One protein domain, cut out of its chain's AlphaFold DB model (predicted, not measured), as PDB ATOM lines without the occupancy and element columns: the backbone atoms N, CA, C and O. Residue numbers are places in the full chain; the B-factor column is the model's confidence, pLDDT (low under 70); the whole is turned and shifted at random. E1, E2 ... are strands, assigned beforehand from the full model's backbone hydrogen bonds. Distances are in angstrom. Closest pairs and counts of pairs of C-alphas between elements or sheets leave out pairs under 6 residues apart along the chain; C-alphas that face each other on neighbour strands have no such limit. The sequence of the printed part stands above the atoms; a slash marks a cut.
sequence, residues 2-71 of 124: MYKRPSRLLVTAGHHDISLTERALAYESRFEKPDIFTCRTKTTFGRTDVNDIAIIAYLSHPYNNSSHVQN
ATOM      1  N   MET A   2     190.563 212.612 208.328       41.69
ATOM      2  CA  MET A   2     190.870 212.905 206.919       41.69
ATOM      3  C   MET A   2     192.277 212.452 206.466       41.69
ATOM      4  O   MET A   2     192.592 212.514 205.281       41.69
ATOM      5  N   TYR A   3     193.099 211.928 207.384       51.88
ATOM      6  CA  TYR A   3     194.544 211.720 207.198       51.88
ATOM      7  C   TYR A   3     194.976 210.247 207.094       51.88
ATOM      8  O   TYR A   3     196.079 209.884 207.479       51.88
ATOM      9  N   LYS A   4     194.114 209.358 206.581       56.41
ATOM     10  CA  LYS A   4     194.447 207.923 206.451       56.41
ATOM     11  C   LYS A   4     195.296 207.565 205.224       56.41
ATOM     12  O   LYS A   4     195.655 206.403 205.076       56.41
ATOM     13  N   ARG A   5     195.562 208.510 204.314       73.62
ATOM     14  CA  ARG A   5     196.326 208.251 203.081       73.62
ATOM     15  C   ARG A   5     197.693 208.924 203.173       73.62
ATOM     16  O   ARG A   5     197.732 210.146 203.037       73.62
ATOM     17  N   PRO A   6     198.785 208.158 203.344       77.75
ATOM     18  CA  PRO A   6     200.130 208.723 203.410       77.75
ATOM     19  C   PRO A   6     200.490 209.542 202.167       77.75
ATOM     20  O   PRO A   6     201.122 210.586 202.271       77.75
ATOM     21  N   SER A   7     199.961 209.154 201.003       80.06
ATOM     22  CA  SER A   7     200.145 209.872 199.737       80.06
ATOM     23  C   SER A   7     199.631 211.318 199.723       80.06
ATOM     24  O   SER A   7     199.942 212.058 198.796       80.06
ATOM     25  N   ARG A   8     198.823 211.716 200.713       83.81
ATOM     26  CA  ARG A   8     198.267 213.071 200.852       83.81
ATOM     27  C   ARG A   8     198.963 213.893 201.935       83.81
ATOM     28  O   ARG A   8     198.478 214.975 202.255       83.81
ATOM     29  N   LEU A   9     200.022 213.366 202.545       87.19
ATOM     30  CA  LEU A   9     200.754 214.050 203.601       87.19
ATOM     31  C   LEU A   9     202.026 214.690 203.046       87.19
ATOM     32  O   LEU A   9     202.776 214.076 202.282       87.19
ATOM     33  N   LEU A  10     202.250 215.920 203.493       87.62
ATOM     34  CA  LEU A  10     203.467 216.696 203.328       87.62
ATOM     35  C   LEU A  10     203.894 217.149 204.726       87.62
ATOM     36  O   LEU A  10     203.074 217.678 205.477       87.62
ATOM     37  N   VAL A  11     205.162 216.941 205.066       88.81
ATOM     38  CA  VAL A  11     205.775 217.479 206.283       88.81
ATOM     39  C   VAL A  11     206.737 218.585 205.883       88.81
ATOM     40  O   VAL A  11     207.597 218.373 205.029       88.81
ATOM     41  N   THR A  12     206.606 219.746 206.520       89.44
ATOM     42  CA  THR A  12     207.543 220.864 206.384       89.44
ATOM     43  C   THR A  12     208.265 221.064 207.708       89.44
ATOM     44  O   THR A  12     207.629 221.186 208.754       89.44
ATOM     45  N   ALA A  13     209.592 221.103 207.668       90.06
ATOM     46  CA  ALA A  13     210.450 221.326 208.819       90.06
ATOM     47  C   ALA A  13     211.214 222.654 208.667       90.06
ATOM     48  O   ALA A  13     211.554 223.048 207.552       90.06
ATOM     49  N   GLY A  14     211.465 223.342 209.787       90.19
ATOM     50  CA  GLY A  14     212.129 224.658 209.817       90.19
ATOM     51  C   GLY A  14     211.213 225.861 209.649       90.19
ATOM     52  O   GLY A  14     211.691 226.985 209.580       90.19
ATOM     53  N   HIS A  15     209.907 225.635 209.589       90.38
ATOM     54  CA  HIS A  15     208.930 226.677 209.329       90.38
ATOM     55  C   HIS A  15     208.734 227.611 210.536       90.38
ATOM     56  O   HIS A  15     208.804 227.169 211.687       90.38
ATOM     57  N   HIS A  16     208.451 228.892 210.279       91.88
ATOM     58  CA  HIS A  16     208.192 229.895 211.322       91.88
ATOM     59  C   HIS A  16     206.878 230.654 211.104       91.88
ATOM     60  O   HIS A  16     206.096 230.772 212.047       91.88
ATOM     61  N   ASP A  17     206.633 231.128 209.882       91.88
ATOM     62  CA  ASP A  17     205.439 231.882 209.495       91.88
ATOM     63  C   ASP A  17     204.619 231.092 208.466       91.88
ATOM     64  O   ASP A  17     205.025 230.967 207.310       91.88
ATOM     65  N   ILE A  18     203.472 230.557 208.897       89.38
ATOM     66  CA  ILE A  18     202.590 229.721 208.066       89.38
ATOM     67  C   ILE A  18     201.725 230.516 207.088       89.38
ATOM     68  O   ILE A  18     201.091 229.909 206.225       89.38
ATOM     69  N   SER A  19     201.725 231.849 207.163       88.12
ATOM     70  CA  SER A  19     201.074 232.691 206.153       88.12
ATOM     71  C   SER A  19     201.891 232.781 204.854       88.12
ATOM     72  O   SER A  19     201.350 233.075 203.788       88.12
ATOM     73  N   LEU A  20     203.192 232.471 204.913       80.50
ATOM     74  CA  LEU A  20     204.124 232.550 203.786       80.50
ATOM     75  C   LEU A  20     204.132 231.247 202.971       80.50
ATOM     76  O   LEU A  20     205.131 230.536 202.895       80.50
ATOM     77  N   THR A  21     203.009 230.916 202.334       64.88
ATOM     78  CA  THR A  21     202.837 229.635 201.620       64.88
ATOM     79  C   THR A  21     203.564 229.546 200.272       64.88
ATOM     80  O   THR A  21     203.845 228.442 199.802       64.88
ATOM     81  N   GLU A  22     203.898 230.676 199.639       57.44
ATOM     82  CA  GLU A  22     204.341 230.703 198.231       57.44
ATOM     83  C   GLU A  22     205.858 230.741 198.005       57.44
ATOM     84  O   GLU A  22     206.321 230.506 196.890       57.44
ATOM     85  N   ARG A  23     206.669 230.975 199.041       59.22
ATOM     86  CA  ARG A  23     208.129 230.859 198.928       59.22
ATOM     87  C   ARG A  23     208.570 229.683 199.770       59.22
ATOM     88  O   ARG A  23     208.541 229.769 200.988       59.22
ATOM     89  N   ALA A  24     208.986 228.593 199.127       58.78
ATOM     90  CA  ALA A  24     209.840 227.619 199.791       58.78
ATOM     91  C   ALA A  24     211.082 228.384 200.261       58.78
ATOM     92  O   ALA A  24     211.945 228.745 199.458       58.78
ATOM     93  N   LEU A  25     211.101 228.749 201.539       70.50
ATOM     94  CA  LEU A  25     212.231 229.456 202.108       70.50
ATOM     95  C   LEU A  25     213.409 228.488 202.060       70.50
ATOM     96  O   LEU A  25     213.256 227.310 202.368       70.50
ATOM     97  N   ALA A  26     214.583 228.964 201.643       71.00
ATOM     98  CA  ALA A  26     215.742 228.100 201.394       71.00
ATOM     99  C   ALA A  26     216.176 227.274 202.624       71.00
ATOM    100  O   ALA A  26     216.919 226.307 202.489       71.00
ATOM    101  N   TYR A  27     215.726 227.663 203.820       78.75
ATOM    102  CA  TYR A  27     215.999 226.977 205.079       78.75
ATOM    103  C   TYR A  27     214.967 225.896 205.451       78.75
ATOM    104  O   TYR A  27     215.188 225.162 206.416       78.75
ATOM    105  N   GLU A  28     213.848 225.793 204.731       85.06
ATOM    106  CA  GLU A  28     212.816 224.786 204.973       85.06
ATOM    107  C   GLU A  28     213.139 223.469 204.281       85.06
ATOM    108  O   GLU A  28     213.686 223.421 203.180       85.06
ATOM    109  N   SER A  29     212.729 222.374 204.910       85.88
ATOM    110  CA  SER A  29     212.801 221.040 204.319       85.88
ATOM    111  C   SER A  29     211.401 220.460 204.169       85.88
ATOM    112  O   SER A  29     210.620 220.480 205.119       85.88
ATOM    113  N   ARG A  30     211.078 219.952 202.976       86.94
ATOM    114  CA  ARG A  30     209.755 219.419 202.625       86.94
ATOM    115  C   ARG A  30     209.842 217.939 202.288       86.94
ATOM    116  O   ARG A  30     210.699 217.529 201.512       86.94
ATOM    117  N   PHE A  31     208.926 217.163 202.851       86.88
ATOM    118  CA  PHE A  31     208.918 215.713 202.739       86.88
ATOM    119  C   PHE A  31     207.526 215.202 202.375       86.88
ATOM    120  O   PHE A  31     206.585 215.262 203.171       86.88
ATOM    121  N   GLU A  32     207.383 214.681 201.164       88.81
ATOM    122  CA  GLU A  32     206.109 214.188 200.645       88.81
ATOM    123  C   GLU A  32     205.975 212.674 200.796       88.81
ATOM    124  O   GLU A  32     206.963 211.945 200.731       88.81
ATOM    125  N   LYS A  33     204.729 212.204 200.928       87.94
ATOM    126  CA  LYS A  33     204.364 210.778 200.864       87.94
ATOM    127  C   LYS A  33     205.171 209.896 201.842       87.94
ATOM    128  O   LYS A  33     205.781 208.924 201.402       87.94
ATOM    129  N   PRO A  34     205.179 210.213 203.150       88.94
ATOM    130  CA  PRO A  34     205.880 209.397 204.137       88.94
ATOM    131  C   PRO A  34     205.326 207.978 204.248       88.94
ATOM    132  O   PRO A  34     204.143 207.743 204.000       88.94
ATOM    133  N   ASP A  35     206.141 207.077 204.785       87.38
ATOM    134  CA  ASP A  35     205.664 205.846 205.405       87.38
ATOM    135  C   ASP A  35     205.103 206.149 206.805       87.38
ATOM    136  O   ASP A  35     205.665 206.954 207.552       87.38
ATOM    137  N   ILE A  36     203.990 205.508 207.182       86.25
ATOM    138  CA  ILE A  36     203.345 205.707 208.491       86.25
ATOM    139  C   ILE A  36     203.298 204.387 209.255       86.25
ATOM    140  O   ILE A  36     202.617 203.445 208.847       86.25
ATOM    141  N   PHE A  37     203.939 204.355 210.421       86.50
ATOM    142  CA  PHE A  37     203.903 203.235 211.356       86.50
ATOM    143  C   PHE A  37     203.062 203.612 212.578       86.50
ATOM    144  O   PHE A  37     203.390 204.544 213.308       86.50
ATOM    145  N   THR A  38     201.965 202.894 212.818       83.94
ATOM    146  CA  THR A  38     201.054 203.157 213.948       83.94
ATOM    147  C   THR A  38     201.132 202.048 214.988       83.94
ATOM    148  O   THR A  38     201.088 200.873 214.618       83.94
ATOM    149  N   CYS A  39     201.133 202.399 216.276       76.31
ATOM    150  CA  CYS A  39     200.997 201.422 217.354       76.31
ATOM    151  C   CYS A  39     199.531 200.966 217.460       76.31
ATOM    152  O   CYS A  39     198.702 201.635 218.069       76.31
ATOM    153  N   ARG A  40     199.172 199.843 216.826       67.06
ATOM    154  CA  ARG A  40     197.830 199.255 216.969       67.06
ATOM    155  C   ARG A  40     197.841 198.170 218.033       67.06
ATOM    156  O   ARG A  40     198.309 197.062 217.780       67.06
ATOM    157  N   THR A  41     197.249 198.450 219.186       60.38
ATOM    158  CA  THR A  41     196.842 197.403 220.124       60.38
ATOM    159  C   THR A  41     195.483 196.847 219.690       60.38
ATOM    160  O   THR A  41     194.567 197.583 219.326       60.38
ATOM    161  N   LYS A  42     195.337 195.518 219.679       55.66
ATOM    162  CA  LYS A  42     194.046 194.852 219.458       55.66
ATOM    163  C   LYS A  42     193.233 194.905 220.757       55.66
ATOM    164  O   LYS A  42     193.146 193.897 221.448       55.66
ATOM    165  N   THR A  43     192.693 196.057 221.146       52.56
ATOM    166  CA  THR A  43     191.782 196.129 222.301       52.56
ATOM    167  C   THR A  43     190.335 196.200 221.826       52.56
ATOM    168  O   THR A  43     189.965 197.011 220.983       52.56
ATOM    169  N   THR A  44     189.512 195.290 222.343       50.59
ATOM    170  CA  THR A  44     188.101 195.078 221.983       50.59
ATOM    171  C   THR A  44     187.123 195.954 222.775       50.59
ATOM    172  O   THR A  44     185.918 195.771 222.652       50.59
ATOM    173  N   PHE A  45     187.597 196.923 223.565       48.09
ATOM    174  CA  PHE A  45     186.743 197.738 224.435       48.09
ATOM    175  C   PHE A  45     187.162 199.216 224.435       48.09
ATOM    176  O   PHE A  45     188.238 199.550 224.922       48.09
ATOM    177  N   GLY A  46     186.277 200.081 223.919       55.28
ATOM    178  CA  GLY A  46     186.309 201.544 224.069       55.28
ATOM    179  C   GLY A  46     187.382 202.292 223.265       55.28
ATOM    180  O   GLY A  46     188.537 201.888 223.197       55.28
ATOM    181  N   ARG A  47     187.012 203.437 222.673       55.44
ATOM    182  CA  ARG A  47     187.982 204.425 222.171       55.44
ATOM    183  C   ARG A  47     188.653 205.086 223.373       55.44
ATOM    184  O   ARG A  47     188.141 206.073 223.887       55.44
ATOM    185  N   THR A  48     189.741 204.510 223.856       60.75
ATOM    186  CA  THR A  48     190.647 205.210 224.764       60.75
ATOM    187  C   THR A  48     191.794 205.770 223.929       60.75
ATOM    188  O   THR A  48     192.291 205.078 223.041       60.75
ATOM    189  N   ASP A  49     192.232 207.003 224.196       74.38
ATOM    190  CA  ASP A  49     193.408 207.617 223.546       74.38
ATOM    191  C   ASP A  49     194.729 207.019 224.094       74.38
ATOM    192  O   ASP A  49     195.744 207.690 224.278       74.38
ATOM    193  N   VAL A  50     194.710 205.725 224.428       80.44
ATOM    194  CA  VAL A  50     195.854 204.976 224.945       80.44
ATOM    195  C   VAL A  50     196.794 204.663 223.786       80.44
ATOM    196  O   VAL A  50     196.369 204.133 222.763       80.44
ATOM    197  N   ASN A  51     198.088 204.932 223.985       82.69
ATOM    198  CA  ASN A  51     199.129 204.798 222.961       82.69
ATOM    199  C   ASN A  51     198.870 205.663 221.714       82.69
ATOM    200  O   ASN A  51     199.096 205.200 220.594       82.69
ATOM    201  N   ASP A  52     198.425 206.910 221.901       84.25
ATOM    202  CA  ASP A  52     198.302 207.894 220.818       84.25
ATOM    203  C   ASP A  52     199.686 208.345 220.313       84.25
ATOM    204  O   ASP A  52     200.228 209.385 220.687       84.25
ATOM    205  N   ILE A  53     200.319 207.474 219.524       87.62
ATOM    206  CA  ILE A  53     201.643 207.675 218.942       87.62
ATOM    207  C   ILE A  53     201.750 206.983 217.577       87.62
ATOM    208  O   ILE A  53     201.296 205.851 217.373       87.62
ATOM    209  N   ALA A  54     202.403 207.660 216.634       88.75
ATOM    210  CA  ALA A  54     202.760 207.131 215.323       88.75
ATOM    211  C   ALA A  54     204.150 207.633 214.905       88.75
ATOM    212  O   ALA A  54     204.591 208.694 215.342       88.75
ATOM    213  N   ILE A  55     204.825 206.874 214.042       89.94
ATOM    214  CA  ILE A  55     206.091 207.258 213.413       89.94
ATOM    215  C   ILE A  55     205.811 207.577 211.947       89.94
ATOM    216  O   ILE A  55     205.229 206.764 211.228       89.94
ATOM    217  N   ILE A  56     206.247 208.759 211.517       88.94
ATOM    218  CA  ILE A  56     206.263 209.193 210.120       88.94
ATOM    219  C   ILE A  56     207.716 209.096 209.657       88.94
ATOM    220  O   ILE A  56     208.581 209.756 210.233       88.94
ATOM    221  N   ALA A  57     207.993 208.251 208.666       87.88
ATOM    222  CA  ALA A  57     209.348 207.983 208.199       87.88
ATOM    223  C   ALA A  57     209.521 208.340 206.721       87.88
ATOM    224  O   ALA A  57     208.627 208.124 205.903       87.88
ATOM    225  N   TYR A  58     210.712 208.835 206.387       85.75
ATOM    226  CA  TYR A  58     211.146 209.104 205.019       85.75
ATOM    227  C   TYR A  58     212.371 208.246 204.716       85.75
ATOM    228  O   TYR A  58     213.510 208.685 204.853       85.75
ATOM    229  N   LEU A  59     212.132 206.984 204.353       75.31
ATOM    230  CA  LEU A  59     213.196 205.987 204.191       75.31
ATOM    231  C   LEU A  59     214.079 206.244 202.961       75.31
ATOM    232  O   LEU A  59     215.242 205.854 202.950       75.31
ATOM    233  N   SER A  60     213.543 206.912 201.937       75.25
ATOM    234  CA  SER A  60     214.254 207.171 200.680       75.25
ATOM    235  C   SER A  60     215.008 208.505 200.645       75.25
ATOM    236  O   SER A  60     215.760 208.740 199.705       75.25
ATOM    237  N   HIS A  61     214.795 209.391 201.623       71.88
ATOM    238  CA  HIS A  61     215.371 210.736 201.640       71.88
ATOM    239  C   HIS A  61     215.925 211.045 203.034       71.88
ATOM    240  O   HIS A  61     215.167 211.485 203.902       71.88
ATOM    241  N   PRO A  62     217.229 210.809 203.278       66.00
ATOM    242  CA  PRO A  62     217.842 211.195 204.535       66.00
ATOM    243  C   PRO A  62     217.748 212.713 204.696       66.00
ATOM    244  O   PRO A  62     218.038 213.490 203.788       66.00
ATOM    245  N   TYR A  63     217.280 213.117 205.865       71.12
ATOM    246  CA  TYR A  63     217.080 214.508 206.219       71.12
ATOM    247  C   TYR A  63     218.426 215.183 206.556       71.12
ATOM    248  O   TYR A  63     219.244 214.617 207.283       71.12
ATOM    249  N   ASN A  64     218.643 216.399 206.041       72.56
ATOM    250  CA  ASN A  64     219.851 217.185 206.291       72.56
ATOM    251  C   ASN A  64     219.635 218.178 207.436       72.56
ATOM    252  O   ASN A  64     218.803 219.077 207.337       72.56
ATOM    253  N   ASN A  65     220.444 218.054 208.490       80.25
ATOM    254  CA  ASN A  65     220.471 219.028 209.578       80.25
ATOM    255  C   ASN A  65     220.863 220.422 209.077       80.25
ATOM    256  O   ASN A  65     221.787 220.573 208.277       80.25
ATOM    257  N   SER A  66     220.204 221.445 209.612       86.94
ATOM    258  CA  SER A  66     220.535 222.848 209.370       86.94
ATOM    259  C   SER A  66     220.475 223.649 210.674       86.94
ATOM    260  O   SER A  66     220.268 223.107 211.762       86.94
ATOM    261  N   SER A  67     220.672 224.965 210.596       90.44
ATOM    262  CA  SER A  67     220.450 225.856 211.741       90.44
ATOM    263  C   SER A  67     218.969 226.003 212.116       90.44
ATOM    264  O   SER A  67     218.669 226.347 213.254       90.44
ATOM    265  N   HIS A  68     218.052 225.737 211.182       90.31
ATOM    266  CA  HIS A  68     216.604 225.901 211.368       90.31
ATOM    267  C   HIS A  68     215.887 224.570 211.568       90.31
ATOM    268  O   HIS A  68     214.732 224.537 211.991       90.31
ATOM    269  N   VAL A  69     216.565 223.465 211.266       89.56
ATOM    270  CA  VAL A  69     215.997 222.135 211.368       89.56
ATOM    271  C   VAL A  69     216.983 221.248 212.121       89.56
ATOM    272  O   VAL A  69     218.140 221.092 211.723       89.56
ATOM    273  N   GLN A  70     216.536 220.691 213.248       91.00
ATOM    274  CA  GLN A  70     217.325 219.829 214.129       91.00
ATOM    275  C   GLN A  70     216.419 218.819 214.832       91.00
ATOM    276  O   GLN A  70     215.230 219.069 215.039       91.00
ATOM    277  N   ASN A  71     216.997 217.683 215.221       90.88
ATOM    278  CA  ASN A  71     216.280 216.644 215.951       90.88
ATOM    279  C   ASN A  71     216.105 217.017 217.427       90.88
ATOM    280  O   ASN A  71     216.995 217.604 218.043       90.88
TER     281      ASN A  71
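AT A GLANCE: This is residues 2 to 71 of the 124 residues of the protein "Trypsin-1" of Orchesella cincta (UniProt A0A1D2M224). There is little regular structure here: two short two-stranded hairpins, E1 with E2 and E3 with E4, follow each other along an elongated, loose body, and the tail from residue 58 folds back toward the first hairpin. Residues 17 to 23 and 42 to 49 of their long loops stick out. The 70 printed residues hold no named helix and four strands, E1 to E4, in two antiparallel sheets; the class is all strand, with 16 residues in named elements. The radius of gyration of the C-alphas is 15.7 A, the spans 48 by 27 by 22 A.

IN THESE COORDINATES: Find C-alpha 10 at (203.467, 216.696, 203.328), where E1, residues 10 to 13, begins its 10.0 A. Next come E2, residues 29 to 32, 10.3 A, and E3, residues 35 to 38, 10.1 A. E4, residues 54 to 57, runs 9.7 A to C-alpha 57 at (209.348, 207.983, 208.199).

HOW THE PARTS SIT: In the hairpin of E1 and E2, antiparallel at 164 degrees, look for N 11 and O 31, 2.9 A apart, within hydrogen-bond range. E2 runs on into E3 across 2 residues, at 79 degrees. In the hairpin of E3 and E4, antiparallel at 163 degrees, N 37 and O 55 are within hydrogen-bond range at 2.8 A. E1 is apart from E3 and E4.

THE WHOLE: The C-alphas of Ala 26 and Phe 45, the two farthest apart, are 47.9 A apart. The printed part has no cut. The links E1 to E2 and E3 to E4 are long, 15 residues each. The model's pLDDT is under 70 at residues 2 to 4, 21 to 24, 40 to 48 and 62.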